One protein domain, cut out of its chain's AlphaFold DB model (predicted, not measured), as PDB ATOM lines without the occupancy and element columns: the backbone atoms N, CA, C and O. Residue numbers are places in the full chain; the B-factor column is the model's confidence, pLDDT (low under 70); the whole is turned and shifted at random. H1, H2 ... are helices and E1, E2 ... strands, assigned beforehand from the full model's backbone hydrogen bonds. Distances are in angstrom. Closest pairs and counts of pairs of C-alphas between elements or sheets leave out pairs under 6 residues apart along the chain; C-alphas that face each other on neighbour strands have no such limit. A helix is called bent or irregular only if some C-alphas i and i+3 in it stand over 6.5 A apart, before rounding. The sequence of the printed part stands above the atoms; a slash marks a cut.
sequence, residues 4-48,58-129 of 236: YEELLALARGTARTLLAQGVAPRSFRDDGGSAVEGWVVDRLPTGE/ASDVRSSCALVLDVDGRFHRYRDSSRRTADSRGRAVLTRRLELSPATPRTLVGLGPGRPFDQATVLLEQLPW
ATOM      1  N   TYR A   4    -124.598  94.301  43.122       63.75
ATOM      2  CA  TYR A   4    -124.920  93.907  41.753       63.75
ATOM      3  C   TYR A   4    -123.876  94.385  40.727       63.75
ATOM      4  O   TYR A   4    -123.492  93.629  39.837       63.75
ATOM      5  N   GLU A   5    -123.365  95.609  40.865       71.69
ATOM      6  CA  GLU A   5    -122.322  96.147  39.982       71.69
ATOM      7  C   GLU A   5    -120.971  95.457  40.207       71.69
ATOM      8  O   GLU A   5    -120.262  95.165  39.243       71.69
ATOM      9  N   GLU A   6    -120.636  95.113  41.455       73.12
ATOM     10  CA  GLU A   6    -119.460  94.286  41.765       73.12
ATOM     11  C   GLU A   6    -119.543  92.914  41.083       73.12
ATOM     12  O   GLU A   6    -118.570  92.440  40.488       73.12
ATOM     13  N   LEU A   7    -120.734  92.309  41.091       70.69
ATOM     14  CA  LEU A   7    -120.996  91.042  40.419       70.69
ATOM     15  C   LEU A   7    -120.823  91.145  38.905       70.69
ATOM     16  O   LEU A   7    -120.174  90.286  38.305       70.69
ATOM     17  N   LEU A   8    -121.345  92.200  38.281       76.25
ATOM     18  CA  LEU A   8    -121.156  92.425  36.849       76.25
ATOM     19  C   LEU A   8    -119.689  92.700  36.498       76.25
ATOM     20  O   LEU A   8    -119.200  92.219  35.474       76.25
ATOM     21  N   ALA A   9    -118.963  93.444  37.335       80.06
ATOM     22  CA  ALA A   9    -117.543  93.705  37.130       80.06
ATOM     23  C   ALA A   9    -116.721  92.408  37.153       80.06
ATOM     24  O   ALA A   9    -115.884  92.196  36.269       80.06
ATOM     25  N   LEU A  10    -117.001  91.517  38.107       80.69
ATOM     26  CA  LEU A  10    -116.342  90.217  38.191       80.69
ATOM     27  C   LEU A  10    -116.740  89.305  37.027       80.69
ATOM     28  O   LEU A  10    -115.862  88.734  36.390       80.69
ATOM     29  N   ALA A  11    -118.025  89.234  36.674       80.44
ATOM     30  CA  ALA A  11    -118.506  88.450  35.536       80.44
ATOM     31  C   ALA A  11    -117.834  88.870  34.214       80.44
ATOM     32  O   ALA A  11    -117.382  88.020  33.444       80.44
ATOM     33  N   ARG A  12    -117.665  90.181  33.988       87.00
ATOM     34  CA  ARG A  12    -116.873  90.726  32.869       87.00
ATOM     35  C   ARG A  12    -115.400  90.340  32.946       87.00
ATOM     36  O   ARG A  12    -114.755  90.190  31.910       87.00
ATOM     37  N   GLY A  13    -114.832  90.268  34.148       86.19
ATOM     38  CA  GLY A  13    -113.475  89.769  34.371       86.19
ATOM     39  C   GLY A  13    -113.350  88.304  33.955       86.19
ATOM     40  O   GLY A  13    -112.486  87.968  33.152       86.19
ATOM     41  N   THR A  14    -114.273  87.459  34.412       83.75
ATOM     42  CA  THR A  14    -114.329  86.032  34.078       83.75
ATOM     43  C   THR A  14    -114.499  85.793  32.581       83.75
ATOM     44  O   THR A  14    -113.732  85.026  32.009       83.75
ATOM     45  N   ALA A  15    -115.437  86.479  31.920       85.81
ATOM     46  CA  ALA A  15    -115.639  86.357  30.475       85.81
ATOM     47  C   ALA A  15    -114.364  86.712  29.688       85.81
ATOM     48  O   ALA A  15    -113.949  85.974  28.794       85.81
ATOM     49  N   ARG A  16    -113.676  87.795  30.079       89.19
ATOM     50  CA  ARG A  16    -112.381  88.175  29.492       89.19
ATOM     51  C   ARG A  16    -111.311  87.111  29.714       89.19
ATOM     52  O   ARG A  16    -110.575  86.806  28.780       89.19
ATOM     53  N   THR A  17    -111.237  86.527  30.908       86.12
ATOM     54  CA  THR A  17    -110.301  85.435  31.211       86.12
ATOM     55  C   THR A  17    -110.583  84.199  30.359       86.12
ATOM     56  O   THR A  17    -109.650  83.656  29.775       86.12
ATOM     57  N   LEU A  18    -111.848  83.791  30.217       84.19
ATOM     58  CA  LEU A  18    -112.244  82.656  29.374       84.19
ATOM     59  C   LEU A  18    -111.823  82.866  27.914       84.19
ATOM     60  O   LEU A  18    -111.217  81.978  27.310       84.19
ATOM     61  N   LEU A  19    -112.057  84.063  27.368       87.88
ATOM     62  CA  LEU A  19    -111.613  84.422  26.018       87.88
ATOM     63  C   LEU A  19    -110.087  84.418  25.895       87.88
ATOM     64  O   LEU A  19    -109.552  83.849  24.944       87.88
ATOM     65  N   ALA A  20    -109.376  85.009  26.860       88.00
ATOM     66  CA  ALA A  20    -107.913  85.041  26.876       88.00
ATOM     67  C   ALA A  20    -107.297  83.633  26.963       88.00
ATOM     68  O   ALA A  20    -106.220  83.391  26.421       88.00
ATOM     69  N   GLN A  21    -107.996  82.695  27.604       85.44
ATOM     70  CA  GLN A  21    -107.624  81.284  27.688       85.44
ATOM     71  C   GLN A  21    -108.043  80.463  26.455       85.44
ATOM     72  O   GLN A  21    -107.752  79.270  26.387       85.44
ATOM     73  N   GLY A  22    -108.702  81.076  25.466       87.06
ATOM     74  CA  GLY A  22    -109.140  80.405  24.241       87.06
ATOM     75  C   GLY A  22    -110.382  79.526  24.415       87.06
ATOM     76  O   GLY A  22    -110.663  78.686  23.559       87.06
ATOM     77  N   VAL A  23    -111.139  79.703  25.502       84.44
ATOM     78  CA  VAL A  23    -112.404  78.994  25.715       84.44
ATOM     79  C   VAL A  23    -113.464  79.626  24.817       84.44
ATOM     80  O   VAL A  23    -113.960  80.716  25.086       84.44
ATOM     81  N   ALA A  24    -113.825  78.939  23.734       88.44
ATOM     82  CA  ALA A  24    -114.795  79.460  22.776       88.44
ATOM     83  C   ALA A  24    -116.210  79.560  23.391       88.44
ATOM     84  O   ALA A  24    -116.675  78.579  23.989       88.44
ATOM     85  N   PRO A  25    -116.909  80.701  23.241       90.44
ATOM     86  CA  PRO A  25    -118.317  80.812  23.603       90.44
ATOM     87  C   PRO A  25    -119.196  79.979  22.657       90.44
ATOM     88  O   PRO A  25    -118.771  79.543  21.583       90.44
ATOM     89  N   ARG A  26    -120.434  79.731  23.080       92.12
ATOM     90  CA  ARG A  26    -121.478  79.074  22.289       92.12
ATOM     91  C   ARG A  26    -122.593  80.058  21.968       92.12
ATOM     92  O   ARG A  26    -122.955  80.870  22.814       92.12
ATOM     93  N   SER A  27    -123.209  79.866  20.806       94.44
ATOM     94  CA  SER A  27    -124.368  80.644  20.373       94.44
ATOM     95  C   SER A  27    -125.650  80.123  21.019       94.44
ATOM     96  O   SER A  27    -126.004  78.950  20.853       94.44
ATOM     97  N   PHE A  28    -126.365  80.997  21.721       92.19
ATOM     98  CA  PHE A  28    -127.700  80.763  22.268       92.19
ATOM     99  C   PHE A  28    -128.684  81.666  21.545       92.19
ATOM    100  O   PHE A  28    -128.517  82.882  21.557       92.19
ATOM    101  N   ARG A  29    -129.704  81.079  20.919       95.62
ATOM    102  CA  ARG A  29    -130.701  81.813  20.131       95.62
ATOM    103  C   ARG A  29    -132.101  81.511  20.625       95.62
ATOM    104  O   ARG A  29    -132.380  80.360  20.957       95.62
ATOM    105  N   ASP A  30    -132.955  82.522  20.662       94.19
ATOM    106  CA  ASP A  30    -134.385  82.334  20.892       94.19
ATOM    107  C   ASP A  30    -135.164  82.245  19.573       94.19
ATOM    108  O   ASP A  30    -134.635  82.506  18.489       94.19
ATOM    109  N   ASP A  31    -136.439  81.875  19.671       93.88
ATOM    110  CA  ASP A  31    -137.330  81.829  18.506       93.88
ATOM    111  C   ASP A  31    -137.691  83.233  17.977       93.88
ATOM    112  O   ASP A  31    -138.219  83.361  16.874       93.88
ATOM    113  N   GLY A  32    -137.420  84.285  18.757       91.38
ATOM    114  CA  GLY A  32    -137.635  85.687  18.391       91.38
ATOM    115  C   GLY A  32    -136.505  86.292  17.551       91.38
ATOM    116  O   GLY A  32    -136.644  87.415  17.072       91.38
ATOM    117  N   GLY A  33    -135.406  85.561  17.352       91.00
ATOM    118  CA  GLY A  33    -134.234  86.005  16.597       91.00
ATOM    119  C   GLY A  33    -133.140  86.668  17.440       91.00
ATOM    120  O   GLY A  33    -132.103  87.036  16.889       91.00
ATOM    121  N   SER A  34    -133.317  86.789  18.758       92.56
ATOM    122  CA  SER A  34    -132.259  87.240  19.663       92.56
ATOM    123  C   SER A  34    -131.173  86.174  19.762       92.56
ATOM    124  O   SER A  34    -131.461  84.976  19.820       92.56
ATOM    125  N   ALA A  35    -129.916  86.606  19.837       94.12
ATOM    126  CA  ALA A  35    -128.773  85.723  20.002       94.12
ATOM    127  C   ALA A  35    -127.785  86.294  21.022       94.12
ATOM    128  O   ALA A  35    -127.552  87.500  21.048       94.12
ATOM    129  N   VAL A  36    -127.196  85.416  21.828       93.31
ATOM    130  CA  VAL A  36    -126.102  85.726  22.755       93.31
ATOM    131  C   VAL A  36    -125.008  84.686  22.576       93.31
ATOM    132  O   VAL A  36    -125.291  83.493  22.457       93.31
ATOM    133  N   GLU A  37    -123.759  85.134  22.577       95.06
ATOM    134  CA  GLU A  37    -122.595  84.255  22.618       95.06
ATOM    135  C   GLU A  37    -122.124  84.147  24.067       95.06
ATOM    136  O   GLU A  37    -121.851  85.153  24.710       95.06
ATOM    137  N   GLY A  38    -122.030  82.939  24.616       92.94
ATOM    138  CA  GLY A  38    -121.648  82.800  26.017       92.94
ATOM    139  C   GLY A  38    -121.326  81.387  26.474       92.94
ATOM    140  O   GLY A  38    -121.190  80.455  25.679       92.94
ATOM    141  N   TRP A  39    -121.226  81.215  27.786       89.44
ATOM    142  CA  TRP A  39    -120.958  79.934  28.436       89.44
ATOM    143  C   TRP A  39    -122.088  79.585  29.393       89.44
ATOM    144  O   TRP A  39    -122.579  80.442  30.125       89.44
ATOM    145  N   VAL A  40    -122.501  78.315  29.409       87.69
ATOM    146  CA  VAL A  40    -123.448  77.831  30.423       87.69
ATOM    147  C   VAL A  40    -122.724  77.781  31.756       87.69
ATOM    148  O   VAL A  40    -121.807  76.979  31.896       87.69
ATOM    149  N   VAL A  41    -123.162  78.601  32.708       81.94
ATOM    150  CA  VAL A  41    -122.609  78.659  34.067       81.94
ATOM    151  C   VAL A  41    -123.380  77.817  35.065       81.94
ATOM    152  O   VAL A  41    -122.782  77.291  35.993       81.94
ATOM    153  N   ASP A  42    -124.680  77.619  34.842       78.88
ATOM    154  CA  ASP A  42    -125.478  76.735  35.684       78.88
ATOM    155  C   ASP A  42    -126.658  76.124  34.929       78.88
ATOM    156  O   ASP A  42    -127.140  76.679  33.935       78.88
ATOM    157  N   ARG A  43    -127.154  74.990  35.427       79.69
ATOM    158  CA  ARG A  43    -128.441  74.420  35.035       79.69
ATOM    159  C   ARG A  43    -129.464  74.720  36.116       79.69
ATOM    160  O   ARG A  43    -129.400  74.195  37.221       79.69
ATOM    161  N   LEU A  44    -130.442  75.540  35.756       73.69
ATOM    162  CA  LEU A  44    -131.516  75.924  36.653       73.69
ATOM    163  C   LEU A  44    -132.550  74.794  36.729       73.69
ATOM    164  O   LEU A  44    -132.878  74.202  35.692       73.69
ATOM    165  N   PRO A  45    -133.101  74.507  37.921       69.56
ATOM    166  CA  PRO A  45    -134.147  73.510  38.062       69.56
ATOM    167  C   PRO A  45    -135.332  73.888  37.175       69.56
ATOM    168  O   PRO A  45    -135.838  75.013  37.200       69.56
ATOM    169  N   THR A  46    -135.774  72.936  36.364       65.31
ATOM    170  CA  THR A  46    -137.005  73.074  35.602       65.31
ATOM    171  C   THR A  46    -138.128  72.547  36.458       65.31
ATOM    172  O   THR A  46    -138.180  71.350  36.716       65.31
ATOM    173  N   GLY A  47    -139.006  73.433  36.926       54.25
ATOM    174  CA  GLY A  47    -140.239  72.989  37.561       54.25
ATOM    175  C   GLY A  47    -140.988  72.097  36.577       54.25
ATOM    176  O   GLY A  47    -141.428  72.577  35.528       54.25
ATOM    177  N   GLU A  48    -141.085  70.802  36.877       47.50
ATOM    178  CA  GLU A  48    -142.045  69.936  36.211       47.50
ATOM    179  C   GLU A  48    -143.424  70.417  36.642       47.50
ATOM    180  O   GLU A  48    -143.888  70.147  37.745       47.50
ATOM    181  N   ALA A  58    -150.964  61.697  27.524       54.72
ATOM    182  CA  ALA A  58    -149.761  62.234  28.152       54.72
ATOM    183  C   ALA A  58    -148.994  63.163  27.200       54.72
ATOM    184  O   ALA A  58    -148.313  62.713  26.276       54.72
ATOM    185  N   SER A  59    -149.134  64.477  27.393       60.81
ATOM    186  CA  SER A  59    -148.280  65.422  26.694       60.81
ATOM    187  C   SER A  59    -146.938  65.418  27.406       60.81
ATOM    188  O   SER A  59    -146.815  66.004  28.480       60.81
ATOM    189  N   ASP A  60    -145.951  64.747  26.821       71.69
ATOM    190  CA  ASP A  60    -144.585  64.774  27.328       71.69
ATOM    191  C   ASP A  60    -144.040  66.199  27.169       71.69
ATOM    192  O   ASP A  60    -143.771  66.661  26.053       71.69
ATOM    193  N   VAL A  61    -143.900  66.911  28.288       75.25
ATOM    194  CA  VAL A  61    -143.239  68.216  28.345       75.25
ATOM    195  C   VAL A  61    -141.840  68.012  28.902       75.25
ATOM    196  O   VAL A  61    -141.670  67.532  30.016       75.25
ATOM    197  N   ARG A  62    -140.823  68.410  28.138       79.88
ATOM    198  CA  ARG A  62    -139.439  68.488  28.611       79.88
ATOM    199  C   ARG A  62    -139.002  69.935  28.578       79.88
ATOM    200  O   ARG A  62    -139.012  70.549  27.517       79.88
ATOM    201  N   SER A  63    -138.601  70.474  29.719       81.81
ATOM    202  CA  SER A  63    -137.995  71.798  29.803       81.81
ATOM    203  C   SER A  63    -136.578  71.641  30.329       81.81
ATOM    204  O   SER A  63    -136.344  70.876  31.254       81.81
ATOM    205  N   SER A  64    -135.641  72.395  29.769       83.62
ATOM    206  CA  SER A  64    -134.326  72.643  30.353       83.62
ATOM    207  C   SER A  64    -134.120  74.148  30.487       83.62
ATOM    208  O   SER A  64    -134.651  74.927  29.692       83.62
ATOM    209  N   CYS A  65    -133.423  74.569  31.536       85.31
ATOM    210  CA  CYS A  65    -133.152  75.971  31.810       85.31
ATOM    211  C   CYS A  65    -131.688  76.111  32.222       85.31
ATOM    212  O   CYS A  65    -131.181  75.314  33.010       85.31
ATOM    213  N   ALA A  66    -131.002  77.096  31.663       86.88
ATOM    214  CA  ALA A  66    -129.592  77.345  31.892       86.88
ATOM    215  C   ALA A  66    -129.359  78.824  32.188       86.88
ATOM    216  O   ALA A  66    -129.997  79.697  31.594       86.88
ATOM    217  N   LEU A  67    -128.423  79.093  33.090       87.25
ATOM    218  CA  LEU A  67    -127.835  80.412  33.243       87.25
ATOM    219  C   LEU A  67    -126.628  80.497  32.303       87.25
ATOM    220  O   LEU A  67    -125.766  79.621  32.308       87.25
ATOM    221  N   VAL A  68    -126.588  81.539  31.482       89.31
ATOM    222  CA  VAL A  68    -125.554  81.797  30.481       89.31
ATOM    223  C   VAL A  68    -124.816  83.073  30.866       89.31
ATOM    224  O   VAL A  68    -125.457  84.096  31.100       89.31
ATOM    225  N   LEU A  69    -123.488  83.013  30.922       89.88
ATOM    226  CA  LEU A  69    -122.616  84.181  30.989       89.88
ATOM    227  C   LEU A  69    -122.247  84.592  29.564       89.88
ATOM    228  O   LEU A  69    -121.565  83.846  28.868       89.88
ATOM    229  N   ASP A  70    -122.725  85.754  29.146       93.19
ATOM    230  CA  ASP A  70    -122.409  86.403  27.876       93.19
ATOM    231  C   ASP A  70    -120.931  86.826  27.827       93.19
ATOM    232  O   ASP A  70    -120.317  87.112  28.862       93.19
ATOM    233  N   VAL A  71    -120.368  86.918  26.623       92.12
ATOM    234  CA  VAL A  71    -119.034  87.486  26.369       92.12
ATOM    235  C   VAL A  71    -118.891  88.905  26.926       92.12
ATOM    236  O   VAL A  71    -117.813  89.275  27.392       92.12
ATOM    237  N   ASP A  72    -119.990  89.659  26.982       88.62
ATOM    238  CA  ASP A  72    -120.047  91.007  27.562       88.62
ATOM    239  C   ASP A  72    -120.138  91.011  29.102       88.62
ATOM    240  O   ASP A  72    -120.266  92.066  29.738       88.62
ATOM    241  N   GLY A  73    -120.088  89.836  29.736       84.56
ATOM    242  CA  GLY A  73    -120.162  89.664  31.185       84.56
ATOM    243  C   GLY A  73    -121.564  89.843  31.770       84.56
ATOM    244  O   GLY A  73    -121.706  90.084  32.967       84.56
ATOM    245  N   ARG A  74    -122.604  89.769  30.934       88.00
ATOM    246  CA  ARG A  74    -124.010  89.799  31.357       88.00
ATOM    247  C   ARG A  74    -124.538  88.387  31.551       88.00
ATOM    248  O   ARG A  74    -124.113  87.455  30.879       88.00
ATOM    249  N   PHE A  75    -125.502  88.230  32.447       88.00
ATOM    250  CA  PHE A  75    -126.168  86.950  32.639       88.00
ATOM    251  C   PHE A  75    -127.486  86.895  31.875       88.00
ATOM    252  O   PHE A  75    -128.300  87.816  31.944       88.00
ATOM    253  N   HIS A  76    -127.719  85.775  31.202       89.50
ATOM    254  CA  HIS A  76    -128.956  85.466  30.501       89.50
ATOM    255  C   HIS A  76    -129.519  84.145  31.003       89.50
ATOM    256  O   HIS A  76    -128.793  83.195  31.278       89.50
ATOM    257  N   ARG A  77    -130.839  84.065  31.100       90.25
ATOM    258  CA  ARG A  77    -131.548  82.803  31.256       90.25
ATOM    259  C   ARG A  77    -131.911  82.286  29.873       90.25
ATOM    260  O   ARG A  77    -132.625  82.968  29.137       90.25
ATOM    261  N   TYR A  78    -131.451  81.082  29.563       91.06
ATOM    262  CA  TYR A  78    -131.793  80.355  28.351       91.06
ATOM    263  C   TYR A  78    -132.702  79.179  28.702       91.06
ATOM    264  O   TYR A  78    -132.356  78.355  29.551       91.06
ATOM    265  N   ARG A  79    -133.867  79.093  28.063       91.50
ATOM    266  CA  ARG A  79    -134.828  78.007  28.257       91.50
ATOM    267  C   ARG A  79    -135.067  77.294  26.936       91.50
ATOM    268  O   ARG A  79    -135.409  77.925  25.945       91.50
ATOM    269  N   ASP A  80    -134.948  75.974  26.960       90.00
ATOM    270  CA  ASP A  80    -135.323  75.097  25.854       90.00
ATOM    271  C   ASP A  80    -136.449  74.193  26.340       90.00
ATOM    272  O   ASP A  80    -136.261  73.364  27.235       90.00
ATOM    273  N   SER A  81    -137.641  74.414  25.801       87.19
ATOM    274  CA  SER A  81    -138.828  73.639  26.130       87.19
ATOM    275  C   SER A  81    -139.319  72.901  24.900       87.19
ATOM    276  O   SER A  81    -139.354  73.436  23.801       87.19
ATOM    277  N   SER A  82    -139.708  71.650  25.079       84.31
ATOM    278  CA  SER A  82    -140.315  70.841  24.037       84.31
ATOM    279  C   SER A  82    -141.564  70.178  24.584       84.31
ATOM    280  O   SER A  82    -141.591  69.706  25.720       84.31
ATOM    281  N   ARG A  83    -142.619  70.184  23.781       85.12
ATOM    282  CA  ARG A  83    -143.905  69.584  24.095       85.12
ATOM    283  C   ARG A  83    -144.272  68.640  22.972       85.12
ATOM    284  O   ARG A  83    -144.324  69.047  21.814       85.12
ATOM    285  N   ARG A  84    -144.541  67.390  23.324       82.38
ATOM    286  CA  ARG A  84    -145.124  66.418  22.409       82.38
ATOM    287  C   ARG A  84    -146.638  66.423  22.586       82.38
ATOM    288  O   ARG A  84    -147.130  66.202  23.689       82.38
ATOM    289  N   THR A  85    -147.376  66.689  21.520       82.81
ATOM    290  CA  THR A  85    -148.844  66.619  21.473       82.81
ATOM    291  C   THR A  85    -149.281  65.684  20.352       82.81
ATOM    292  O   THR A  85    -148.492  65.374  19.466       82.81
ATOM    293  N   ALA A  86    -150.519  65.194  20.384       83.31
ATOM    294  CA  ALA A  86    -151.123  64.525  19.235       83.31
ATOM    295  C   ALA A  86    -151.918  65.550  18.411       83.31
ATOM    296  O   ALA A  86    -152.625  66.377  18.991       83.31
ATOM    297  N   ASP A  87    -151.801  65.523  17.084       81.25
ATOM    298  CA  ASP A  87    -152.686  66.286  16.201       81.25
ATOM    299  C   ASP A  87    -154.083  65.642  16.113       81.25
ATOM    300  O   ASP A  87    -154.341  64.567  16.660       81.25
ATOM    301  N   SER A  88    -154.999  66.283  15.382       81.31
ATOM    302  CA  SER A  88    -156.360  65.773  15.156       81.31
ATOM    303  C   SER A  88    -156.418  64.432  14.410       81.31
ATOM    304  O   SER A  88    -157.480  63.822  14.334       81.31
ATOM    305  N   ARG A  89    -155.291  63.956  13.866       86.31
ATOM    306  CA  ARG A  89    -155.140  62.672  13.171       86.31
ATOM    307  C   ARG A  89    -154.395  61.637  14.025       86.31
ATOM    308  O   ARG A  89    -154.042  60.577  13.512       86.31
ATOM    309  N   GLY A  90    -154.132  61.935  15.300       82.06
ATOM    310  CA  GLY A  90    -153.412  61.056  16.222       82.06
ATOM    311  C   GLY A  90    -151.899  60.981  15.981       82.06
ATOM    312  O   GLY A  90    -151.234  60.130  16.570       82.06
ATOM    313  N   ARG A  91    -151.321  61.843  15.133       81.31
ATOM    314  CA  ARG A  91    -149.870  61.895  14.910       81.31
ATOM    315  C   ARG A  91    -149.200  62.726  15.988       81.31
ATOM    316  O   ARG A  91    -149.676  63.797  16.349       81.31
ATOM    317  N   ALA A  92    -148.048  62.262  16.461       80.50
ATOM    318  CA  ALA A  92    -147.245  63.032  17.396       80.50
ATOM    319  C   ALA A  92    -146.617  64.260  16.712       80.50
ATOM    320  O   ALA A  92    -145.828  64.120  15.779       80.50
ATOM    321  N   VAL A  93    -146.919  65.442  17.233       82.19
ATOM    322  CA  VAL A  93    -146.317  66.730  16.895       82.19
ATOM    323  C   VAL A  93    -145.383  67.132  18.031       82.19
ATOM    324  O   VAL A  93    -145.771  67.114  19.198       82.19
ATOM    325  N   LEU A  94    -144.139  67.477  17.703       84.62
ATOM    326  CA  LEU A  94    -143.184  68.029  18.659       84.62
ATOM    327  C   LEU A  94    -143.088  69.537  18.438       84.62
ATOM    328  O   LEU A  94    -142.564  69.985  17.421       84.62
ATOM    329  N   THR A  95    -143.560  70.319  19.400       87.88
ATOM    330  CA  THR A  95    -143.352  71.767  19.427       87.88
ATOM    331  C   THR A  95    -142.163  72.061  20.324       87.88
ATOM    332  O   THR A  95    -142.191  71.731  21.506       87.88
ATOM    333  N   ARG A  96    -141.113  72.671  19.775       90.62
ATOM    334  CA  ARG A  96    -139.970  73.179  20.540       90.62
ATOM    335  C   ARG A  96    -140.076  74.696  20.637       90.62
ATOM    336  O   ARG A  96    -140.501  75.323  19.674       90.62
ATOM    337  N   ARG A  97    -139.702  75.250  21.786       92.06
ATOM    338  CA  ARG A  97    -139.655  76.680  22.053       92.06
ATOM    339  C   ARG A  97    -138.367  77.047  22.776       92.06
ATOM    340  O   ARG A  97    -138.078  76.480  23.838       92.06
ATOM    341  N   LEU A  98    -137.640  77.998  22.207       92.69
ATOM    342  CA  LEU A  98    -136.406  78.565  22.731       92.69
ATOM    343  C   LEU A  98    -136.657  79.985  23.230       92.69
ATOM    344  O   LEU A  98    -137.149  80.837  22.493       92.69
ATOM    345  N   GLU A  99    -136.300  80.247  24.483       92.56
ATOM    346  CA  GLU A  99    -136.440  81.563  25.103       92.56
ATOM    347  C   GLU A  99    -135.092  82.030  25.643       92.56
ATOM    348  O   GLU A  99    -134.394  81.294  26.346       92.56
ATOM    349  N   LEU A 100    -134.759  83.285  25.360       92.75
ATOM    350  CA  LEU A 100    -133.583  83.958  25.879       92.75
ATOM    351  C   LEU A 100    -134.037  85.249  26.553       92.75
ATOM    352  O   LEU A 100    -134.747  86.061  25.972       92.75
ATOM    353  N   SER A 101    -133.655  85.431  27.811       91.50
ATOM    354  CA  SER A 101    -134.057  86.606  28.591       91.50
ATOM    355  C   SER A 101    -132.913  87.064  29.488       91.50
ATOM    356  O   SER A 101    -132.194  86.201  29.995       91.50
ATOM    357  N   PRO A 102    -132.734  88.373  29.735       88.38
ATOM    358  CA  PRO A 102    -131.787  88.845  30.741       88.38
ATOM    359  C   PRO A 102    -132.063  88.189  32.101       88.38
ATOM    360  O   PRO A 102    -133.217  88.066  32.521       88.38
ATOM    361  N   ALA A 103    -131.014  87.747  32.793       82.88
ATOM    362  CA  ALA A 103    -131.162  87.193  34.130       82.88
ATOM    363  C   ALA A 103    -131.524  88.316  35.107       82.88
ATOM    364  O   ALA A 103    -130.833  89.329  35.210       82.88
ATOM    365  N   THR A 104    -132.619  88.134  35.839       77.00
ATOM    366  CA  THR A 104    -133.037  89.118  36.841       77.00
ATOM    367  C   THR A 104    -132.175  89.001  38.102       77.00
ATOM    368  O   THR A 104    -131.712  87.899  38.412       77.00
ATOM    369  N   PRO A 105    -132.031  90.072  38.905       66.19
ATOM    370  CA  PRO A 105    -131.374  89.988  40.209       66.19
ATOM    371  C   PRO A 105    -131.965  88.884  41.096       66.19
ATOM    372  O   PRO A 105    -131.230  88.160  41.754       66.19
ATOM    373  N   ARG A 106    -133.289  88.662  41.040       65.12
ATOM    374  CA  ARG A 106    -133.956  87.559  41.754       65.12
ATOM    375  C   ARG A 106    -133.497  86.179  41.287       65.12
ATOM    376  O   ARG A 106    -133.373  85.284  42.109       65.12
ATOM    377  N   THR A 107    -133.251  85.999  39.990       67.75
ATOM    378  CA  THR A 107    -132.724  84.739  39.439       67.75
ATOM    379  C   THR A 107    -131.317  84.467  39.956       67.75
ATOM    380  O   THR A 107    -131.027  83.343  40.342       67.75
ATOM    381  N   LEU A 108    -130.472  85.498  40.006       66.75
ATOM    382  CA  LEU A 108    -129.100  85.380  40.501       66.75
ATOM    383  C   LEU A 108    -129.058  85.159  42.022       66.75
ATOM    384  O   LEU A 108    -128.297  84.323  42.492       66.75
ATOM    385  N   VAL A 109    -129.916  85.843  42.784       62.59
ATOM    386  CA  VAL A 109    -130.038  85.674  44.245       62.59
ATOM    387  C   VAL A 109    -130.660  84.325  44.614       62.59
ATOM    388  O   VAL A 109    -130.262  83.713  45.600       62.59
ATOM    389  N   GLY A 110    -131.609  83.829  43.813       60.12
ATOM    390  CA  GLY A 110    -132.268  82.537  44.021       60.12
ATOM    391  C   GLY A 110    -131.340  81.325  43.894       60.12
ATOM    392  O   GLY A 110    -131.694  80.248  44.364       60.12
ATOM    393  N   LEU A 111    -130.146  81.497  43.317       62.25
ATOM    394  CA  LEU A 111    -129.086  80.484  43.326       62.25
ATOM    395  C   LEU A 111    -128.432  80.323  44.705       62.25
ATOM    396  O   LEU A 111    -127.782  79.313  44.957       62.25
ATOM    397  N   GLY A 112    -128.636  81.288  45.602       50.25
ATOM    398  CA  GLY A 112    -127.978  81.394  46.896       50.25
ATOM    399  C   GLY A 112    -126.775  82.346  46.856       50.25
ATOM    400  O   GLY A 112    -126.219  82.612  45.788       50.25
ATOM    401  N   PRO A 113    -126.362  82.889  48.016       51.28
ATOM    402  CA  PRO A 113    -125.167  83.723  48.104       51.28
ATOM    403  C   PRO A 113    -123.934  82.934  47.634       51.28
ATOM    404  O   PRO A 113    -123.806  81.751  47.938       51.28
ATOM    405  N   GLY A 114    -123.052  83.570  46.857       55.50
ATOM    406  CA  GLY A 114    -121.808  82.966  46.349       55.50
ATOM    407  C   GLY A 114    -121.978  81.972  45.192       55.50
ATOM    408  O   GLY A 114    -121.120  81.902  44.327       55.50
ATOM    409  N   ARG A 115    -123.118  81.290  45.068       59.28
ATOM    410  CA  ARG A 115    -123.333  80.204  44.092       59.28
ATOM    411  C   ARG A 115    -123.053  80.508  42.616       59.28
ATOM    412  O   ARG A 115    -122.352  79.703  42.007       59.28
ATOM    413  N   PRO A 116    -123.525  81.617  42.014       55.75
ATOM    414  CA  PRO A 116    -123.179  81.911  40.622       55.75
ATOM    415  C   PRO A 116    -121.669  82.146  40.437       55.75
ATOM    416  O   PRO A 116    -121.141  81.904  39.353       55.75
ATOM    417  N   PHE A 117    -120.958  82.559  41.493       54.81
ATOM    418  CA  PHE A 117    -119.502  82.707  41.495       54.81
ATOM    419  C   PHE A 117    -118.787  81.394  41.750       54.81
ATOM    420  O   PHE A 117    -117.826  81.109  41.049       54.81
ATOM    421  N   ASP A 118    -119.252  80.586  42.697       58.94
ATOM    422  CA  ASP A 118    -118.702  79.257  42.940       58.94
ATOM    423  C   ASP A 118    -118.837  78.417  41.676       58.94
ATOM    424  O   ASP A 118    -117.902  77.741  41.293       58.94
ATOM    425  N   GLN A 119    -119.947  78.529  40.944       58.88
ATOM    426  CA  GLN A 119    -120.137  77.839  39.669       58.88
ATOM    427  C   GLN A 119    -119.278  78.411  38.538       58.88
ATOM    428  O   GLN A 119    -118.730  77.641  37.753       58.88
ATOM    429  N   ALA A 120    -119.104  79.733  38.458       53.75
ATOM    430  CA  ALA A 120    -118.170  80.338  37.505       53.75
ATOM    431  C   ALA A 120    -116.705  79.969  37.816       53.75
ATOM    432  O   ALA A 120    -115.915  79.747  36.902       53.75
ATOM    433  N   THR A 121    -116.355  79.856  39.096       53.06
ATOM    434  CA  THR A 121    -115.029  79.452  39.585       53.06
ATOM    435  C   THR A 121    -114.812  77.957  39.366       53.06
ATOM    436  O   THR A 121    -113.800  77.565  38.804       53.06
ATOM    437  N   VAL A 122    -115.807  77.123  39.665       57.16
ATOM    438  CA  VAL A 122    -115.816  75.687  39.363       57.16
ATOM    439  C   VAL A 122    -115.731  75.449  37.861       57.16
ATOM    440  O   VAL A 122    -115.031  74.538  37.444       57.16
ATOM    441  N   LEU A 123    -116.377  76.259  37.020       52.72
ATOM    442  CA  LEU A 123    -116.165  76.192  35.575       52.72
ATOM    443  C   LEU A 123    -114.712  76.473  35.206       52.72
ATOM    444  O   LEU A 123    -114.152  75.730  34.409       52.72
ATOM    445  N   LEU A 124    -114.098  77.508  35.784       47.72
ATOM    446  CA  LEU A 124    -112.682  77.809  35.564       47.72
ATOM    447  C   LEU A 124    -111.766  76.666  36.036       47.72
ATOM    448  O   LEU A 124    -110.768  76.381  35.381       47.72
ATOM    449  N   GLU A 125    -112.121  75.985  37.125       45.53
ATOM    450  CA  GLU A 125    -111.357  74.872  37.703       45.53
ATOM    451  C   GLU A 125    -111.587  73.525  36.992       45.53
ATOM    452  O   GLU A 125    -110.674  72.705  36.910       45.53
ATOM    453  N   GLN A 126    -112.790  73.283  36.463       44.41
ATOM    454  CA  GLN A 126    -113.168  72.055  35.752       44.41
ATOM    455  C   GLN A 126    -112.848  72.096  34.258       44.41
ATOM    456  O   GLN A 126    -112.976  71.073  33.575       44.41
ATOM    457  N   LEU A 127    -112.425  73.246  33.724       42.66
ATOM    458  CA  LEU A 127    -111.870  73.293  32.381       42.66
ATOM    459  C   LEU A 127    -110.652  72.356  32.324       42.66
ATOM    460  O   LEU A 127    -109.713  72.512  33.107       42.66
ATOM    461  N   PRO A 128    -110.631  71.374  31.402       35.53
ATOM    462  CA  PRO A 128    -109.461  70.541  31.220       35.53
ATOM    463  C   PRO A 128    -108.339  71.446  30.713       35.53
ATOM    464  O   PRO A 128    -108.278  71.794  29.535       35.53
ATOM    465  N   TRP A 129    -107.418  71.800  31.605       38.22
ATOM    466  CA  TRP A 129    -106.155  72.486  31.308       38.22
ATOM    467  C   TRP A 129    -105.327  71.756  30.227       38.22
ATOM    468  O   TRP A 129    -104.371  72.305  29.685       38.22
TER     469      TRP A 129
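What this domain is: This is residues 4 to 48 and 58 to 129 of the 236 residues of an uncharacterized protein of Streptomyces sp. TLI_235 (UniProt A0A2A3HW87). Look first for one antiparallel sheet of five strands, curled like part of a barrel and folded back on itself; E3, E4 and E5 draw it out lengthwise to the tip of the long hairpin E4 and E5. Across the opposite end H1 and H3 lie side by side, while the short H2 sits at one side of that end. The printed part has 117 residues, with three named helices and five named strands in the order H1 E1 E2 E3 E4 E5 H2 H3; the sheet's order is E1 E2 E3 E4 E5, and the class is mixed, helices and strands. The whole is only just loose, close to compact, with a radius of gyration of the C-alphas of 16.6 A, and it is elongated, spanning 54 by 29 by 27 A.

Where its parts are: Start in the sheet with E4, residues 75 to 86, the longest strand: find C-alpha 75 at (-126.168, 86.950, 32.639) and follow it 36.1 A to C-alpha 86 at (-151.123, 64.525, 19.235). E5, residues 92 to 102, returns over 32.9 A, and E3, residues 61 to 70, covers 27.7 A. E2 is residues 35 to 44, 19.5 A long, and bends by 88 degrees at residue 38; E1 is residues 26 to 29. H1, residues 4 to 20, begins at C-alpha 4 (-124.920, 93.907, 41.753) and runs 24.3 A. H2 is residues 105 to 109, and H3, residues 115 to 126, is 15.5 A long.

How they stand to each other: E3, E4 and E5 form a meander, each strand the antiparallel neighbour of the one before. Look at N 64 and O 80, 2.8 A apart, between E3 and E4, and at N 81 and O 97, 2.9 A, between E4 and E5. E2 pairs with E3 over residues 38 to 44, with N 39 and O 69 at 2.9 A, and with E1 over residues 35 to 38, with N 28 and O 36 at 2.8 A. In this folded sheet, bent back into two leaves, E1 and E2 face E4 and E5, with E3 as the hinge; the closest C-alphas of E1 and E5, Arg 29 and Leu 100, are 6.8 A apart. H3 is on the sheet at a height of 9.1 A, only just over E2 alone, since 4 of its C-alphas fall on E2 and 2 on E3; on the local plane it runs across the strands, at 75 degrees to E2. The closest C-alphas of H3 and E2 are those of Ala 120 and Val 41, 5.9 A apart. H1 only grazes the sheet with residues 8 to 18, and H2 with residues 105 to 108. H1 and H3 are close but not clearly touching, the C-alphas of Thr 14 and Ala 120 being the closest at 7.7 A, at a shallow tilt of 13 degrees, the same way. In H1, H2 and H3 every O i to N i+4 pair is within hydrogen-bond range.

The domain as a whole: The two C-alphas farthest apart, Glu 6 and Arg 89, are 55.6 A apart. Residues 49 to 57 are not printed, and C-alphas 48 and 58 stand 13.6 A apart across this cut, in the link from E2 to E3; the links that are printed whole are tight. Mean pLDDT of the printed part is 77.8, and residues 4, 45 to 48, 58 to 59 and 105 to 129 are under 70.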